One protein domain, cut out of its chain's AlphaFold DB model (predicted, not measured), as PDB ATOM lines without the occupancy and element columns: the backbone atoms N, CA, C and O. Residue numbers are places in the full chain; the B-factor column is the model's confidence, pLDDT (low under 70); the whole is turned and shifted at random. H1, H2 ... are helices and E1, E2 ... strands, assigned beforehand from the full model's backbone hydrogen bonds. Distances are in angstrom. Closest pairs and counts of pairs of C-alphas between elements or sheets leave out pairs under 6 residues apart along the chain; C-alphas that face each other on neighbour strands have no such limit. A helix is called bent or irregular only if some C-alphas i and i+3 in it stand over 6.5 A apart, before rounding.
ATOM      1  N   VAL A   3     -45.777  21.734  53.588       83.94
ATOM      2  CA  VAL A   3     -46.136  23.080  54.033       83.94
ATOM      3  C   VAL A   3     -45.463  23.320  55.384       83.94
ATOM      4  O   VAL A   3     -45.491  22.448  56.253       83.94
ATOM      5  N   GLY A   4     -44.758  24.441  55.498       82.06
ATOM      6  CA  GLY A   4     -44.148  24.914  56.733       82.06
ATOM      7  C   GLY A   4     -45.180  25.521  57.679       82.06
ATOM      8  O   GLY A   4     -46.332  25.730  57.313       82.06
ATOM      9  N   GLU A   5     -44.749  25.809  58.903       84.25
ATOM     10  CA  GLU A   5     -45.577  26.524  59.874       84.25
ATOM     11  C   GLU A   5     -45.841  27.962  59.422       84.25
ATOM     12  O   GLU A   5     -45.019  28.572  58.726       84.25
ATOM     13  N   THR A   6     -46.962  28.522  59.868       83.19
ATOM     14  CA  THR A   6     -47.255  29.928  59.629       83.19
ATOM     15  C   THR A   6     -46.274  30.834  60.362       83.19
ATOM     16  O   THR A   6     -45.973  30.689  61.548       83.19
ATOM     17  N   LEU A   7     -45.800  31.830  59.627       84.56
ATOM     18  CA  LEU A   7     -44.997  32.944  60.079       84.56
ATOM     19  C   LEU A   7     -45.883  34.192  60.138       84.56
ATOM     20  O   LEU A   7     -46.530  34.562  59.159       84.56
ATOM     21  N   SER A   8     -45.856  34.883  61.275       81.38
ATOM     22  CA  SER A   8     -46.558  36.152  61.499       81.38
ATOM     23  C   SER A   8     -45.651  37.153  62.223       81.38
ATOM     24  O   SER A   8     -44.578  36.798  62.732       81.38
ATOM     25  N   GLY A   9     -46.034  38.434  62.221       82.81
ATOM     26  CA  GLY A   9     -45.282  39.487  62.908       82.81
ATOM     27  C   GLY A   9     -43.826  39.610  62.437       82.81
ATOM     28  O   GLY A   9     -43.528  39.609  61.241       82.81
ATOM     29  N   GLU A  10     -42.893  39.694  63.391       83.25
ATOM     30  CA  GLU A  10     -41.459  39.838  63.089       83.25
ATOM     31  C   GLU A  10     -40.876  38.625  62.342       83.25
ATOM     32  O   GLU A  10     -40.013  38.813  61.488       83.25
ATOM     33  N   LYS A  11     -41.387  37.401  62.555       82.88
ATOM     34  CA  LYS A  11     -40.917  36.215  61.811       82.88
ATOM     35  C   LYS A  11     -41.248  36.309  60.320       82.88
ATOM     36  O   LYS A  11     -40.403  36.017  59.479       82.88
ATOM     37  N   ALA A  12     -42.460  36.761  59.987       83.38
ATOM     38  CA  ALA A  12     -42.859  36.994  58.596       83.38
ATOM     39  C   ALA A  12     -42.002  38.092  57.946       83.38
ATOM     40  O   ALA A  12     -41.565  37.975  56.803       83.38
ATOM     41  N   LYS A  13     -41.718  39.157  58.698       83.94
ATOM     42  CA  LYS A  13     -40.876  40.270  58.249       83.94
ATOM     43  C   LYS A  13     -39.432  39.851  57.979       83.94
ATOM     44  O   LYS A  13     -38.841  40.325  57.012       83.94
ATOM     45  N   GLU A  14     -38.857  38.992  58.815       84.75
ATOM     46  CA  GLU A  14     -37.520  38.436  58.593       84.75
ATOM     47  C   GLU A  14     -37.483  37.539  57.355       84.75
ATOM     48  O   GLU A  14     -36.632  37.758  56.491       84.75
ATOM     49  N   ALA A  15     -38.455  36.633  57.205       83.56
ATOM     50  CA  ALA A  15     -38.555  35.756  56.040       83.56
ATOM     51  C   ALA A  15     -38.657  36.538  54.718       83.56
ATOM     52  O   ALA A  15     -37.982  36.212  53.746       83.56
ATOM     53  N   LEU A  16     -39.429  37.632  54.672       83.56
ATOM     54  CA  LEU A  16     -39.536  38.462  53.464       83.56
ATOM     55  C   LEU A  16     -38.231  39.181  53.103       83.56
ATOM     56  O   LEU A  16     -37.933  39.346  51.920       83.56
ATOM     57  N   LYS A  17     -37.433  39.596  54.095       82.75
ATOM     58  CA  LYS A  17     -36.134  40.251  53.845       82.75
ATOM     59  C   LYS A  17     -35.132  39.311  53.184       82.75
ATOM     60  O   LYS A  17     -34.248  39.775  52.463       82.75
ATOM     61  N   THR A  18     -35.231  38.014  53.459       80.75
ATOM     62  CA  THR A  18     -34.312  37.003  52.932       80.75
ATOM     63  C   THR A  18     -34.914  36.170  51.803       80.75
ATOM     64  O   THR A  18     -34.156  35.484  51.120       80.75
ATOM     65  N   ALA A  19     -36.211  36.309  51.505       77.69
ATOM     66  CA  ALA A  19     -36.935  35.511  50.514       77.69
ATOM     67  C   ALA A  19     -36.237  35.434  49.143       77.69
ATOM     68  O   ALA A  19     -36.028  34.348  48.613       77.69
ATOM     69  N   GLN A  20     -35.770  36.558  48.591       72.00
ATOM     70  CA  GLN A  20     -35.038  36.563  47.310       72.00
ATOM     71  C   GLN A  20     -33.723  35.768  47.342       72.00
ATOM     72  O   GLN A  20     -33.280  35.259  46.316       72.00
ATOM     73  N   LYS A  21     -33.072  35.693  48.506       72.56
ATOM     74  CA  LYS A  21     -31.773  35.027  48.682       72.56
ATOM     75  C   LYS A  21     -31.922  33.549  49.026       72.56
ATOM     76  O   LYS A  21     -31.043  32.763  48.683       72.56
ATOM     77  N   GLU A  22     -32.990  33.190  49.729       67.56
ATOM     78  CA  GLU A  22     -33.210  31.839  50.254       67.56
ATOM     79  C   GLU A  22     -33.904  30.908  49.256       67.56
ATOM     80  O   GLU A  22     -33.715  29.693  49.321       67.56
ATOM     81  N   LEU A  23     -34.655  31.455  48.296       71.69
ATOM     82  CA  LEU A  23     -35.380  30.648  47.326       71.69
ATOM     83  C   LEU A  23     -34.474  30.129  46.206       71.69
ATOM     84  O   LEU A  23     -33.934  30.876  45.385       71.69
ATOM     85  N   LYS A  24     -34.362  28.802  46.116       63.47
ATOM     86  CA  LYS A  24     -33.801  28.126  44.942       63.47
ATOM     87  C   LYS A  24     -34.867  28.153  43.845       63.47
ATOM     88  O   LYS A  24     -35.952  27.625  44.054       63.47
ATOM     89  N   GLY A  25     -34.571  28.791  42.709       60.97
ATOM     90  CA  GLY A  25     -35.509  29.099  41.615       60.97
ATOM     91  C   GLY A  25     -36.149  27.900  40.904       60.97
ATOM     92  O   GLY A  25     -35.898  27.680  39.719       60.97
ATOM     93  N   ASN A  26     -36.975  27.139  41.621       67.69
ATOM     94  CA  ASN A  26     -37.633  25.926  41.143       67.69
ATOM     95  C   ASN A  26     -38.969  26.218  40.445       67.69
ATOM     96  O   ASN A  26     -39.411  25.416  39.628       67.69
ATOM     97  N   LEU A  27     -39.582  27.372  40.719       82.62
ATOM     98  CA  LEU A  27     -40.741  27.886  39.995       82.62
ATOM     99  C   LEU A  27     -40.343  29.142  39.222       82.62
ATOM    100  O   LEU A  27     -39.778  30.076  39.794       82.62
ATOM    101  N   LYS A  28     -40.645  29.175  37.922       84.31
ATOM    102  CA  LYS A  28     -40.341  30.315  37.052       84.31
ATOM    103  C   LYS A  28     -41.546  30.719  36.232       84.31
ATOM    104  O   LYS A  28     -42.247  29.864  35.696       84.31
ATOM    105  N   LEU A  29     -41.723  32.024  36.059       77.50
ATOM    106  CA  LEU A  29     -42.702  32.528  35.109       77.50
ATOM    107  C   LEU A  29     -42.287  32.186  33.668       77.50
ATOM    108  O   LEU A  29     -41.126  32.390  33.291       77.50
ATOM    109  N   PRO A  30     -43.226  31.727  32.820       69.06
ATOM    110  CA  PRO A  30     -42.981  31.607  31.391       69.06
ATOM    111  C   PRO A  30     -42.564  32.960  30.788       69.06
ATOM    112  O   PRO A  30     -43.223  33.981  30.973       69.06
ATOM    113  N   GLN A  31     -41.498  32.988  29.983       60.31
ATOM    114  CA  GLN A  31     -40.983  34.237  29.390       60.31
ATOM    115  C   GLN A  31     -42.017  34.999  28.536       60.31
ATOM    116  O   GLN A  31     -41.905  36.213  28.369       60.31
ATOM    117  N   LYS A  32     -43.027  34.303  27.993       57.97
ATOM    118  CA  LYS A  32     -44.115  34.907  27.205       57.97
ATOM    119  C   LYS A  32     -45.245  35.497  28.061       57.97
ATOM    120  O   LYS A  32     -45.910  36.412  27.587       57.97
ATOM    121  N   SER A  33     -45.460  35.013  29.287       56.12
ATOM    122  CA  SER A  33     -46.536  35.489  30.174       56.12
ATOM    123  C   SER A  33     -46.134  36.712  31.000       56.12
ATOM    124  O   SER A  33     -47.001  37.494  31.367       56.12
ATOM    125  N   ALA A  34     -44.831  36.970  31.172       53.59
ATOM    126  CA  ALA A  34     -44.299  38.147  31.872       53.59
ATOM    127  C   ALA A  34     -44.670  39.513  31.240       53.59
ATOM    128  O   ALA A  34     -44.282  40.553  31.765       53.59
ATOM    129  N   ARG A  35     -45.371  39.540  30.093       46.19
ATOM    130  CA  ARG A  35     -45.761  40.778  29.395       46.19
ATOM    131  C   ARG A  35     -47.253  40.934  29.107       46.19
ATOM    132  O   ARG A  35     -47.628  42.005  28.655       46.19
ATOM    133  N   ASN A  36     -48.096  39.923  29.331       45.50
ATOM    134  CA  ASN A  36     -49.521  39.996  28.993       45.50
ATOM    135  C   ASN A  36     -50.352  39.036  29.855       45.50
ATOM    136  O   ASN A  36     -50.533  37.882  29.475       45.50
ATOM    137  N   VAL A  37     -50.920  39.531  30.956       44.22
ATOM    138  CA  VAL A  37     -52.087  38.911  31.601       44.22
ATOM    139  C   VAL A  37     -53.031  40.033  32.041       44.22
ATOM    140  O   VAL A  37     -52.712  40.815  32.930       44.22
ATOM    141  N   LYS A  38     -54.178  40.151  31.365       41.16
ATOM    142  CA  LYS A  38     -55.342  40.918  31.829       41.16
ATOM    143  C   LYS A  38     -56.370  39.910  32.344       41.16
ATOM    144  O   LYS A  38     -57.158  39.409  31.550       41.16
ATOM    145  N   ALA A  39     -56.326  39.608  33.638       36.53
ATOM    146  CA  ALA A  39     -57.387  38.951  34.404       36.53
ATOM    147  C   ALA A  39     -57.125  39.157  35.909       36.53
ATOM    148  O   ALA A  39     -56.029  39.557  36.297       36.53
ATOM    149  N   VAL A  40     -58.155  38.950  36.727       43.41
ATOM    150  CA  VAL A  40     -58.147  39.073  38.195       43.41
ATOM    151  C   VAL A  40     -57.272  37.936  38.760       43.41
ATOM    152  O   VAL A  40     -57.683  36.792  38.643       43.41
ATOM    153  N   GLY A  41     -56.060  38.227  39.260       57.38
ATOM    154  CA  GLY A  41     -55.005  37.232  39.575       57.38
ATOM    155  C   GLY A  41     -53.637  37.600  38.966       57.38
ATOM    156  O   GLY A  41     -53.027  36.834  38.223       57.38
ATOM    157  N   GLY A  42     -53.207  38.851  39.141       71.62
ATOM    158  CA  GLY A  42     -52.095  39.462  38.412       71.62
ATOM    159  C   GLY A  42     -50.704  38.895  38.735       71.62
ATOM    160  O   GLY A  42     -50.471  38.223  39.737       71.62
ATOM    161  N   MET A  43     -49.740  39.208  37.865       82.12
ATOM    162  CA  MET A  43     -48.321  38.891  38.053       82.12
ATOM    163  C   MET A  43     -47.547  40.185  38.303       82.12
ATOM    164  O   MET A  43     -47.566  41.080  37.454       82.12
ATOM    165  N   TYR A  44     -46.840  40.273  39.427       84.81
ATOM    166  CA  TYR A  44     -46.202  41.507  39.880       84.81
ATOM    167  C   TYR A  44     -44.729  41.310  40.263       84.81
ATOM    168  O   TYR A  44     -44.344  40.263  40.785       84.81
ATOM    169  N   PRO A  45     -43.874  42.315  40.034       86.56
ATOM    170  CA  PRO A  45     -42.550  42.363  40.641       86.56
ATOM    171  C   PRO A  45     -42.604  42.214  42.173       86.56
ATOM    172  O   PRO A  45     -43.442  42.813  42.837       86.56
ATOM    173  N   PHE A  46     -41.712  41.418  42.766       88.19
ATOM    174  CA  PHE A  46     -41.719  41.168  44.217       88.19
ATOM    175  C   PHE A  46     -41.452  42.413  45.070       88.19
ATOM    176  O   PHE A  46     -41.905  42.486  46.207       88.19
ATOM    177  N   ASP A  47     -40.771  43.418  44.530       85.19
ATOM    178  CA  ASP A  47     -40.558  44.700  45.204       85.19
ATOM    179  C   ASP A  47     -41.850  45.514  45.400       85.19
ATOM    180  O   ASP A  47     -41.858  46.438  46.212       85.19
ATOM    181  N   THR A  48     -42.953  45.154  44.732       86.56
ATOM    182  CA  THR A  48     -44.276  45.747  44.983       86.56
ATOM    183  C   THR A  48     -45.070  45.018  46.068       86.56
ATOM    184  O   THR A  48     -46.172  45.450  46.397       86.56
ATOM    185  N   PHE A  49     -44.560  43.911  46.613       87.06
ATOM    186  CA  PHE A  49     -45.248  43.150  47.652       87.06
ATOM    187  C   PHE A  49     -45.180  43.872  49.004       87.06
ATOM    188  O   PHE A  49     -44.108  44.230  49.492       87.06
ATOM    189  N   SER A  50     -46.327  44.016  49.662       86.19
ATOM    190  CA  SER A  50     -46.438  44.508  51.039       86.19
ATOM    191  C   SER A  50     -47.337  43.596  51.855       86.19
ATOM    192  O   SER A  50     -48.248  43.004  51.280       86.19
ATOM    193  N   ILE A  51     -47.130  43.523  53.172       85.06
ATOM    194  CA  ILE A  51     -47.935  42.714  54.099       85.06
ATOM    195  C   ILE A  51     -48.338  43.532  55.339       85.06
ATOM    196  O   ILE A  51     -47.521  44.285  55.878       85.06
ATOM    197  N   ASP A  52     -49.584  43.391  55.794       86.38
ATOM    198  CA  ASP A  52     -50.057  43.871  57.100       86.38
ATOM    199  C   ASP A  52     -49.828  42.783  58.152       86.38
ATOM    200  O   ASP A  52     -50.623  41.860  58.326       86.38
ATOM    201  N   TYR A  53     -48.740  42.923  58.903       81.94
ATOM    202  CA  TYR A  53     -48.310  41.944  59.904       81.94
ATOM    203  C   TYR A  53     -49.308  41.684  61.044       81.94
ATOM    204  O   TYR A  53     -49.104  40.738  61.803       81.94
ATOM    205  N   ASN A  54     -50.353  42.506  61.199       80.06
ATOM    206  CA  ASN A  54     -51.393  42.289  62.210       80.06
ATOM    207  C   ASN A  54     -52.555  41.434  61.699       80.06
ATOM    208  O   ASN A  54     -53.339  40.926  62.499       80.06
ATOM    209  N   LYS A  55     -52.712  41.334  60.378       81.19
ATOM    210  CA  LYS A  55     -53.864  40.691  59.739       81.19
ATOM    211  C   LYS A  55     -53.468  39.576  58.792       81.19
ATOM    212  O   LYS A  55     -54.339  38.837  58.362       81.19
ATOM    213  N   GLU A  56     -52.197  39.460  58.440       86.12
ATOM    214  CA  GLU A  56     -51.735  38.600  57.359       86.12
ATOM    215  C   GLU A  56     -50.575  37.714  57.816       86.12
ATOM    216  O   GLU A  56     -49.748  38.098  58.649       86.12
ATOM    217  N   GLY A  57     -50.552  36.504  57.267       86.56
ATOM    218  CA  GLY A  57     -49.576  35.466  57.544       86.56
ATOM    219  C   GLY A  57     -48.848  35.037  56.279       86.56
ATOM    220  O   GLY A  57     -49.308  35.250  55.153       86.56
ATOM    221  N   LEU A  58     -47.689  34.423  56.488       90.00
ATOM    222  CA  LEU A  58     -46.920  33.751  55.452       90.00
ATOM    223  C   LEU A  58     -46.745  32.294  55.836       90.00
ATOM    224  O   LEU A  58     -46.389  32.005  56.970       90.00
ATOM    225  N   LEU A  59     -46.881  31.386  54.886       89.56
ATOM    226  CA  LEU A  59     -46.342  30.037  55.024       89.56
ATOM    227  C   LEU A  59     -45.302  29.796  53.939       89.56
ATOM    228  O   LEU A  59     -45.288  30.475  52.912       89.56
ATOM    229  N   SER A  60     -44.408  28.840  54.158       90.19
ATOM    230  CA  SER A  60     -43.468  28.403  53.130       90.19
ATOM    231  C   SER A  60     -43.850  27.022  52.620       90.19
ATOM    232  O   SER A  60     -44.269  26.149  53.376       90.19
ATOM    233  N   ILE A  61     -43.679  26.793  51.324       90.56
ATOM    234  CA  ILE A  61     -43.682  25.445  50.765       90.56
ATOM    235  C   ILE A  61     -42.235  24.992  50.686       90.56
ATOM    236  O   ILE A  61     -41.420  25.628  50.020       90.56
ATOM    237  N   ASN A  62     -41.923  23.891  51.360       88.88
ATOM    238  CA  ASN A  62     -40.560  23.415  51.532       88.88
ATOM    239  C   ASN A  62     -40.277  22.161  50.691       88.88
ATOM    240  O   ASN A  62     -41.137  21.282  50.510       88.88
ATOM    241  N   ASP A  63     -39.034  22.058  50.217       85.06
ATOM    242  CA  ASP A  63     -38.508  20.850  49.583       85.06
ATOM    243  C   ASP A  63     -38.379  19.690  50.591       85.06
ATOM    244  O   ASP A  63     -38.647  19.817  51.787       85.06
ATOM    245  N   SER A  64     -37.987  18.507  50.111       82.50
ATOM    246  CA  SER A  64     -37.785  17.331  50.972       82.50
ATOM    247  C   SER A  64     -36.661  17.504  52.003       82.50
ATOM    248  O   SER A  64     -36.607  16.736  52.960       82.50
ATOM    249  N   SER A  65     -35.780  18.490  51.823       83.50
ATOM    250  CA  SER A  65     -34.703  18.860  52.746       83.50
ATOM    251  C   SER A  65     -35.092  19.996  53.703       83.50
ATOM    252  O   SER A  65     -34.270  20.385  54.527       83.50
ATOM    253  N   GLY A  66     -36.323  20.510  53.623       81.69
ATOM    254  CA  GLY A  66     -36.818  21.588  54.478       81.69
ATOM    255  C   GLY A  66     -36.470  23.000  53.998       81.69
ATOM    256  O   GLY A  66     -36.746  23.948  54.724       81.69
ATOM    257  N   ASN A  67     -35.898  23.169  52.800       84.12
ATOM    258  CA  ASN A  67     -35.608  24.504  52.269       84.12
ATOM    259  C   ASN A  67     -36.872  25.130  51.661       84.12
ATOM    260  O   ASN A  67     -37.558  24.440  50.896       84.12
ATOM    261  N   PRO A  68     -37.148  26.423  51.907       86.12
ATOM    262  CA  PRO A  68     -38.232  27.144  51.247       86.12
ATOM    263  C   PRO A  68     -38.075  27.172  49.719       86.12
ATOM    264  O   PRO A  68     -36.996  27.448  49.192       86.12
ATOM    265  N   ILE A  69     -39.167  26.888  49.007       88.25
ATOM    266  CA  ILE A  69     -39.258  26.923  47.538       88.25
ATOM    267  C   ILE A  69     -40.091  28.114  47.063       88.25
ATOM    268  O   ILE A  69     -39.750  28.751  46.069       88.25
ATOM    269  N   VAL A  70     -41.181  28.402  47.763       90.81
ATOM    270  CA  VAL A  70     -42.050  29.549  47.508       90.81
ATOM    271  C   VAL A  70     -42.743  29.912  48.814       90.81
ATOM    272  O   VAL A  70     -43.010  29.035  49.643       90.81
ATOM    273  N   PHE A  71     -43.011  31.195  49.009       91.81
ATOM    274  CA  PHE A  71     -43.843  31.661  50.109       91.81
ATOM    275  C   PHE A  71     -45.291  31.803  49.646       91.81
ATOM    276  O   PHE A  71     -45.562  32.043  48.470       91.81
ATOM    277  N   VAL A  72     -46.225  31.651  50.575       91.06
ATOM    278  CA  VAL A  72     -47.648  31.856  50.328       91.06
ATOM    279  C   VAL A  72     -48.174  32.870  51.325       91.06
ATOM    280  O   VAL A  72     -48.038  32.671  52.532       91.06
ATOM    281  N   ALA A  73     -48.756  33.953  50.819       90.31
ATOM    282  CA  ALA A  73     -49.346  35.014  51.617       90.31
ATOM    283  C   ALA A  73     -50.859  34.858  51.709       90.31
ATOM    284  O   ALA A  73     -51.525  34.529  50.725       90.31
ATOM    285  N   TYR A  74     -51.396  35.117  52.898       84.81
ATOM    286  CA  TYR A  74     -52.821  35.006  53.171       84.81
ATOM    287  C   TYR A  74     -53.250  35.888  54.350       84.81
ATOM    288  O   TYR A  74     -52.426  36.319  55.154       84.81
ATOM    289  N   THR A  75     -54.545  36.176  54.465       80.25
ATOM    290  CA  THR A  75     -55.110  36.916  55.608       80.25
ATOM    291  C   THR A  75     -55.407  35.950  56.745       80.25
ATOM    292  O   THR A  75     -56.117  34.990  56.506       80.25
ATOM    293  N   LEU A  76     -54.910  36.187  57.955       74.81
ATOM    294  CA  LEU A  76     -55.164  35.359  59.136       74.81
ATOM    295  C   LEU A  76     -56.657  35.367  59.515       74.81
ATOM    296  O   LEU A  76     -57.316  36.407  59.456       74.81
ATOM    297  N   ASN A  77     -57.158  34.226  59.999       66.12
ATOM    298  CA  ASN A  77     -58.513  34.049  60.541       66.12
ATOM    299  C   ASN A  77     -59.668  34.355  59.554       66.12
ATOM    300  O   ASN A  77     -60.755  34.745  59.983       66.12
ATOM    301  N   GLN A  78     -59.475  34.175  58.244       56.47
ATOM    302  CA  GLN A  78     -60.522  34.330  57.205       56.47
ATOM    303  C   GLN A  78     -60.685  33.035  56.378       56.47
ATOM    304  O   GLN A  78     -59.843  32.175  56.488       56.47
ATOM    305  N   ILE A  79     -61.743  32.771  55.605       53.81
ATOM    306  CA  ILE A  79     -61.885  31.459  54.905       53.81
ATOM    307  C   ILE A  79     -61.515  31.562  53.419       53.81
ATOM    308  O   ILE A  79     -62.282  32.184  52.682       53.81
ATOM    309  N   VAL A  80     -60.418  30.925  52.945       52.09
ATOM    310  CA  VAL A  80     -60.028  31.084  51.528       52.09
ATOM    311  C   VAL A  80     -60.922  30.148  50.773       52.09
ATOM    312  O   VAL A  80     -60.723  28.934  50.741       52.09
ATOM    313  N   ASN A  81     -61.962  30.730  50.210       51.34
ATOM    314  CA  ASN A  81     -62.884  30.003  49.386       51.34
ATOM    315  C   ASN A  81     -62.473  30.206  47.930       51.34
ATOM    316  O   ASN A  81     -62.506  31.327  47.431       51.34
ATOM    317  N   LEU A  82     -62.136  29.113  47.251       50.75
ATOM    318  CA  LEU A  82     -61.991  29.105  45.794       50.75
ATOM    319  C   LEU A  82     -63.340  29.094  45.073       50.75
ATOM    320  O   LEU A  82     -63.417  29.263  43.862       50.75
ATOM    321  N   GLY A  83     -64.427  28.872  45.802       48.53
ATOM    322  CA  GLY A  83     -65.774  29.050  45.308       48.53
ATOM    323  C   GLY A  83     -66.009  30.500  44.921       48.53
ATOM    324  O   GLY A  83     -65.642  31.427  45.653       48.53
ATOM    325  N   SER A 327     -58.103  24.102  53.466       77.19
ATOM    326  CA  SER A 327     -57.108  24.782  54.302       77.19
ATOM    327  C   SER A 327     -56.122  25.573  53.439       77.19
ATOM    328  O   SER A 327     -55.841  25.180  52.302       77.19
ATOM    329  N   ILE A 328     -55.500  26.620  53.995       82.12
ATOM    330  CA  ILE A 328     -54.449  27.356  53.275       82.12
ATOM    331  C   ILE A 328     -53.287  26.453  52.853       82.12
ATOM    332  O   ILE A 328     -52.704  26.644  51.792       82.12
ATOM    333  N   SER A 329     -52.998  25.413  53.639       85.56
ATOM    334  CA  SER A 329     -51.978  24.415  53.313       85.56
ATOM    335  C   SER A 329     -52.330  23.624  52.051       85.56
ATOM    336  O   SER A 329     -51.471  23.399  51.198       85.56
ATOM    337  N   THR A 330     -53.595  23.224  51.905       85.44
ATOM    338  CA  THR A 330     -54.085  22.537  50.704       85.44
ATOM    339  C   THR A 330     -53.991  23.457  49.491       85.44
ATOM    340  O   THR A 330     -53.426  23.075  48.471       85.44
ATOM    341  N   LEU A 331     -54.466  24.695  49.628       85.94
ATOM    342  CA  LEU A 331     -54.454  25.691  48.558       85.94
ATOM    343  C   LEU A 331     -53.043  26.050  48.096       85.94
ATOM    344  O   LEU A 331     -52.786  26.135  46.900       85.94
ATOM    345  N   ALA A 332     -52.115  26.201  49.040       88.62
ATOM    346  CA  ALA A 332     -50.706  26.429  48.768       88.62
ATOM    347  C   ALA A 332     -50.104  25.313  47.903       88.62
ATOM    348  O   ALA A 332     -49.428  25.585  46.909       88.62
ATOM    349  N   LEU A 333     -50.363  24.052  48.260       89.62
ATOM    350  CA  LEU A 333     -49.874  22.901  47.500       89.62
ATOM    351  C   LEU A 333     -50.515  22.814  46.115       89.62
ATOM    352  O   LEU A 333     -49.814  22.549  45.143       89.62
ATOM    353  N   GLU A 334     -51.815  23.067  46.016       88.94
ATOM    354  CA  GLU A 334     -52.547  23.040  44.751       88.94
ATOM    355  C   GLU A 334     -52.102  24.164  43.805       88.94
ATOM    356  O   GLU A 334     -51.860  23.907  42.627       88.94
ATOM    357  N   ALA A 335     -51.863  25.377  44.313       88.44
ATOM    358  CA  ALA A 335     -51.297  26.471  43.522       88.44
ATOM    359  C   ALA A 335     -49.859  26.196  43.095       88.44
ATOM    360  O   ALA A 335     -49.502  26.439  41.942       88.44
ATOM    361  N   TYR A 336     -49.039  25.622  43.977       90.06
ATOM    362  CA  TYR A 336     -47.720  25.155  43.570       90.06
ATOM    363  C   TYR A 336     -47.816  24.116  42.452       90.06
ATOM    364  O   TYR A 336     -47.088  24.222  41.468       90.06
ATOM    365  N   ASN A 337     -48.693  23.118  42.590       89.12
ATOM    366  CA  ASN A 337     -48.862  22.067  41.590       89.12
ATOM    367  C   ASN A 337     -49.303  22.674  40.260       89.12
ATOM    368  O   ASN A 337     -48.672  22.401  39.244       89.12
ATOM    369  N   LEU A 338     -50.280  23.582  40.269       87.25
ATOM    370  CA  LEU A 338     -50.699  24.308  39.076       87.25
ATOM    371  C   LEU A 338     -49.526  25.031  38.398       87.25
ATOM    372  O   LEU A 338     -49.358  24.921  37.186       87.25
ATOM    373  N   LEU A 339     -48.681  25.724  39.164       87.94
ATOM    374  CA  LEU A 339     -47.524  26.451  38.628       87.94
ATOM    375  C   LEU A 339     -46.385  25.531  38.162       87.94
ATOM    376  O   LEU A 339     -45.675  25.870  37.215       87.94
ATOM    377  N   ALA A 340     -46.188  24.386  38.817       86.12
ATOM    378  CA  ALA A 340     -45.098  23.456  38.532       86.12
ATOM    379  C   ALA A 340     -45.426  22.473  37.399       86.12
ATOM    380  O   ALA A 340     -44.565  22.177  36.572       86.12
ATOM    381  N   SER A 341     -46.647  21.934  37.383       84.06
ATOM    382  CA  SER A 341     -47.088  20.877  36.465       84.06
ATOM    383  C   SER A 341     -48.130  21.342  35.446       84.06
ATOM    384  O   SER A 341     -48.386  20.625  34.481       84.06
ATOM    385  N   GLY A 342     -48.700  22.539  35.615       81.50
ATOM    386  CA  GLY A 342     -49.712  23.096  34.716       81.50
ATOM    387  C   GLY A 342     -51.140  22.631  35.003       81.50
ATOM    388  O   GLY A 342     -52.030  22.932  34.211       81.50
ATOM    389  N   SER A 343     -51.381  21.903  36.099       82.88
ATOM    390  CA  SER A 343     -52.715  21.401  36.442       82.88
ATOM    391  C   SER A 343     -52.972  21.372  37.947       82.88
ATOM    392  O   SER A 343     -52.128  20.902  38.708       82.88
ATOM    393  N   SER A 344     -54.177  21.772  38.338       84.12
ATOM    394  CA  SER A 344     -54.785  21.523  39.646       84.12
ATOM    395  C   SER A 344     -56.275  21.252  39.428       84.12
ATOM    396  O   SER A 344     -56.871  21.790  38.494       84.12
ATOM    397  N   SER A 345     -56.866  20.388  40.254       78.94
ATOM    398  CA  SER A 345     -58.322  20.179  40.298       78.94
ATOM    399  C   SER A 345     -59.018  21.111  41.289       78.94
ATOM    400  O   SER A 345     -60.231  21.043  41.436       78.94
ATOM    401  N   VAL A 346     -58.249  21.934  42.002       79.06
ATOM    402  CA  VAL A 346     -58.718  22.745  43.124       79.06
ATOM    403  C   VAL A 346     -58.623  24.225  42.766       79.06
ATOM    404  O   VAL A 346     -59.652  24.897  42.775       79.06
ATOM    405  N   VAL A 347     -57.434  24.710  42.381       80.31
ATOM    406  CA  VAL A 347     -57.184  26.117  42.011       80.31
ATOM    407  C   VAL A 347     -56.991  26.318  40.502       80.31
ATOM    408  O   VAL A 347     -56.537  25.421  39.794       80.31
ATOM    409  N   ASP A 348     -57.245  27.533  40.017       78.56
ATOM    410  CA  ASP A 348     -56.806  28.035  38.713       78.56
ATOM    411  C   ASP A 348     -56.003  29.346  38.840       78.56
ATOM    412  O   ASP A 348     -55.844  29.906  39.922       78.56
ATOM    413  N   MET A 349     -55.450  29.827  37.721       79.12
ATOM    414  CA  MET A 349     -54.553  30.992  37.693       79.12
ATOM    415  C   MET A 349     -55.226  32.322  38.075       79.12
ATOM    416  O   MET A 349     -54.519  33.309  38.245       79.12
ATOM    417  N   ASN A 350     -56.557  32.374  38.179       75.06
ATOM    418  CA  ASN A 350     -57.300  33.546  38.642       75.06
ATOM    419  C   ASN A 350     -57.533  33.533  40.163       75.06
ATOM    420  O   ASN A 350     -58.083  34.490  40.702       75.06
ATOM    421  N   ASP A 351     -57.153  32.458  40.862       75.25
ATOM    422  CA  ASP A 351     -57.403  32.307  42.298       75.25
ATOM    423  C   ASP A 351     -56.295  32.884  43.183       75.25
ATOM    424  O   ASP A 351     -56.432  32.876  44.405       75.25
ATOM    425  N   PHE A 352     -55.195  33.379  42.617       80.94
ATOM    426  CA  PHE A 352     -54.101  33.990  43.371       80.94
ATOM    427  C   PHE A 352     -53.288  34.949  42.500       80.94
ATOM    428  O   PHE A 352     -53.234  34.816  41.279       80.94
ATOM    429  N   ASP A 353     -52.605  35.887  43.149       85.19
ATOM    430  CA  ASP A 353     -51.578  36.704  42.514       85.19
ATOM    431  C   ASP A 353     -50.203  36.031  42.635       85.19
ATOM    432  O   ASP A 353     -49.937  35.229  43.535       85.19
ATOM    433  N   ILE A 354     -49.287  36.383  41.733       88.50
ATOM    434  CA  ILE A 354     -47.915  35.869  41.729       88.50
ATOM    435  C   ILE A 354     -46.947  37.031  41.855       88.50
ATOM    436  O   ILE A 354     -46.986  37.953  41.040       88.50
ATOM    437  N   TYR A 355     -46.010  36.939  42.799       89.25
ATOM    438  CA  TYR A 355     -44.904  37.887  42.886       89.25
ATOM    439  C   TYR A 355     -43.581  37.225  42.540       89.25
ATOM    440  O   TYR A 355     -43.241  36.160  43.066       89.25
ATOM    441  N   TYR A 356     -42.826  37.864  41.650       88.00
ATOM    442  CA  TYR A 356     -41.632  37.282  41.049       88.00
ATOM    443  C   TYR A 356     -40.426  38.221  41.082       88.00
ATOM    444  O   TYR A 356     -40.544  39.446  41.110       88.00
ATOM    445  N   ASP A 357     -39.235  37.636  41.041       87.44
ATOM    446  CA  ASP A 357     -37.993  38.377  40.860       87.44
ATOM    447  C   ASP A 357     -37.852  38.824  39.398       87.44
ATOM    448  O   ASP A 357     -37.790  37.997  38.489       87.44
ATOM    449  N   VAL A 358     -37.765  40.129  39.154       84.00
ATOM    450  CA  VAL A 358     -37.730  40.683  37.788       84.00
ATOM    451  C   VAL A 358     -36.486  40.301  36.984       84.00
ATOM    452  O   VAL A 358     -36.532  40.314  35.755       84.00
ATOM    453  N   ASN A 359     -35.383  39.947  37.647       85.31
ATOM    454  CA  ASN A 359     -34.119  39.626  36.987       85.31
ATOM    455  C   ASN A 359     -34.038  38.143  36.611       85.31
ATOM    456  O   ASN A 359     -33.508  37.786  35.560       85.31
ATOM    457  N   THR A 360     -34.553  37.268  37.473       85.44
ATOM    458  CA  THR A 360     -34.449  35.807  37.338       85.44
ATOM    459  C   THR A 360     -35.748  35.140  36.888       85.44
ATOM    460  O   THR A 360     -35.714  33.988  36.447       85.44
ATOM    461  N   LEU A 361     -36.871  35.863  36.971       84.81
ATOM    462  CA  LEU A 361     -38.247  35.387  36.781       84.81
ATOM    463  C   LEU A 361     -38.659  34.268  37.746       84.81
ATOM    464  O   LEU A 361     -39.646  33.574  37.499       84.81
ATOM    465  N   ASN A 362     -37.908  34.086  38.834       87.81
ATOM    466  CA  ASN A 362     -38.259  33.139  39.882       87.81
ATOM    467  C   ASN A 362     -39.524  33.622  40.588       87.81
ATOM    468  O   ASN A 362     -39.601  34.780  40.997       87.81
ATOM    469  N   ILE A 363     -40.497  32.729  40.746       89.50
ATOM    470  CA  ILE A 363     -41.678  32.995  41.562       89.50
ATOM    471  C   ILE A 363     -41.249  32.944  43.027       89.50
ATOM    472  O   ILE A 363     -40.672  31.953  43.472       89.50
ATOM    473  N   ILE A 364     -41.512  34.027  43.753       90.19
ATOM    474  CA  ILE A 364     -41.154  34.182  45.165       90.19
ATOM    475  C   ILE A 364     -42.372  33.962  46.055       90.19
ATOM    476  O   ILE A 364     -42.260  33.325  47.104       90.19
ATOM    477  N   MET A 365     -43.525  34.481  45.630       90.38
ATOM    478  CA  MET A 365     -44.756  34.479  46.411       90.38
ATOM    479  C   MET A 365     -45.949  34.051  45.561       90.38
ATOM    480  O   MET A 365     -46.095  34.503  44.422       90.38
ATOM    481  N   ILE A 366     -46.820  33.252  46.167       90.62
ATOM    482  CA  ILE A 366     -48.211  33.045  45.761       90.62
ATOM    483  C   ILE A 366     -49.073  33.814  46.762       90.62
ATOM    484  O   ILE A 366     -48.912  33.648  47.969       90.62
ATOM    485  N   ASP A 367     -49.956  34.682  46.298       87.69
ATOM    486  CA  ASP A 367     -50.698  35.591  47.164       87.69
ATOM    487  C   ASP A 367     -52.206  35.380  47.019       87.69
ATOM    488  O   ASP A 367     -52.810  35.750  46.014       87.69
ATOM    489  N   PHE A 368     -52.809  34.796  48.054       83.31
ATOM    490  CA  PHE A 368     -54.248  34.531  48.141       83.31
ATOM    491  C   PHE A 368     -55.036  35.681  48.792       83.31
ATOM    492  O   PHE A 368     -56.215  35.529  49.107       83.31
TER     493      PHE A 368
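This is residues 3 to 83 and 327 to 368 of the 377 residues of the protein "LamG domain-containing protein" of Helicobacter pullorum NCTC 12824 (UniProt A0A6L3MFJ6). A strongly twisted sheet of five strands lies between two helices, with H1 covering one face and H2 the other, both around E3; the side of the sheet at E1 and E4 is left almost uncovered by them. From the end of H1 a long loop, residues 23 to 42, swings wide of the core to reach the edge strand E1. The printed part has 123 residues with two named helices and five named strands, in the chain order H1 E1 E2 E3 H2 E4 E5; the sheet's order is E1 E4 E5 E3 E2, mixed parallel and antiparallel. The class is mixed, helices and strands, though under half of the residues, 55 of 123, are in named elements. The whole is compact, with a radius of gyration of the C-alphas of 13.4 A, and rounded, spanning 36 by 34 by 29 A.

Start at the sheet's longest strand, E3, residues 68 to 75. Beside it on the sheet you find E2, residues 56 to 62, an edge strand; the two form an antiparallel hairpin, with N 59 and O 72 within hydrogen-bond range at 2.9 A and N 72 and O 59 at 2.8 A. E3's other neighbour is E5, residues 363 to 367, parallel at 21 degrees, where N 73 and O 366 are 2.9 A apart. Next look at E4, residues 353 to 356, which makes an antiparallel hairpin with E5; N 355 and O 365 are within hydrogen-bond range at 2.9 A. The other edge strand is E1, residues 43 to 45, parallel to E4 at 36 degrees, with N 44 and O 354 at 2.8 A. From edge to edge the strands' lines turn by 94 degrees. Now look at the two faces. H1, residues 9 to 22, is on the sheet at a height of 9.2 A, over E3 and E2, and runs slantwise to the strands at 39 degrees to E2 on the local plane; its closest C-alphas to E2 are those of Ala 12 and Leu 58, 6.1 A apart. On the opposite face is H2, residues 328 to 341, at a height of 9.4 A; it lies over E3 and only just over E5, on which 3 of its 14 C-alphas fall. H2 runs slantwise to the strands, at 47 degrees to E3 on the local plane, and its closest C-alphas to E3 are those of Ala 332 and Val 72, 6.4 A apart. This makes three layers, helices on both faces of a sheet; H1 and H2 are apart. Every O i to N i+4 pair is within hydrogen-bond range in H2, and 8 of 10 are in H1.

Find C-alpha 68 at (-38.232, 27.144, 51.247); from there E3 runs 20.0 A to C-alpha 75. E2 covers 19.7 A, E5 10.9 A, E4 10.1 A and E1 7.2 A. Find C-alpha 9 at (-45.282, 39.487, 62.908), where H1 begins, 19.1 A long; it is irregular, with C-alphas 17 and 20 at 7.6 A. H2 covers 19.5 A, and E5 ends at C-alpha 367, (-50.698, 35.591, 47.164).

The two C-alphas farthest apart are those of Lys 38 and Ser 65, at 36.7 A. Residues 84 to 326 are not printed, and C-alphas 83 and 327 are 13.2 A apart across that cut. The links H1 to E1 and H2 to E4 are long. The mean pLDDT of the printed part is 78.7; look for values under 70 at residue 22, residues 24 to 26, residues 30 to 41 and residues 77 to 83.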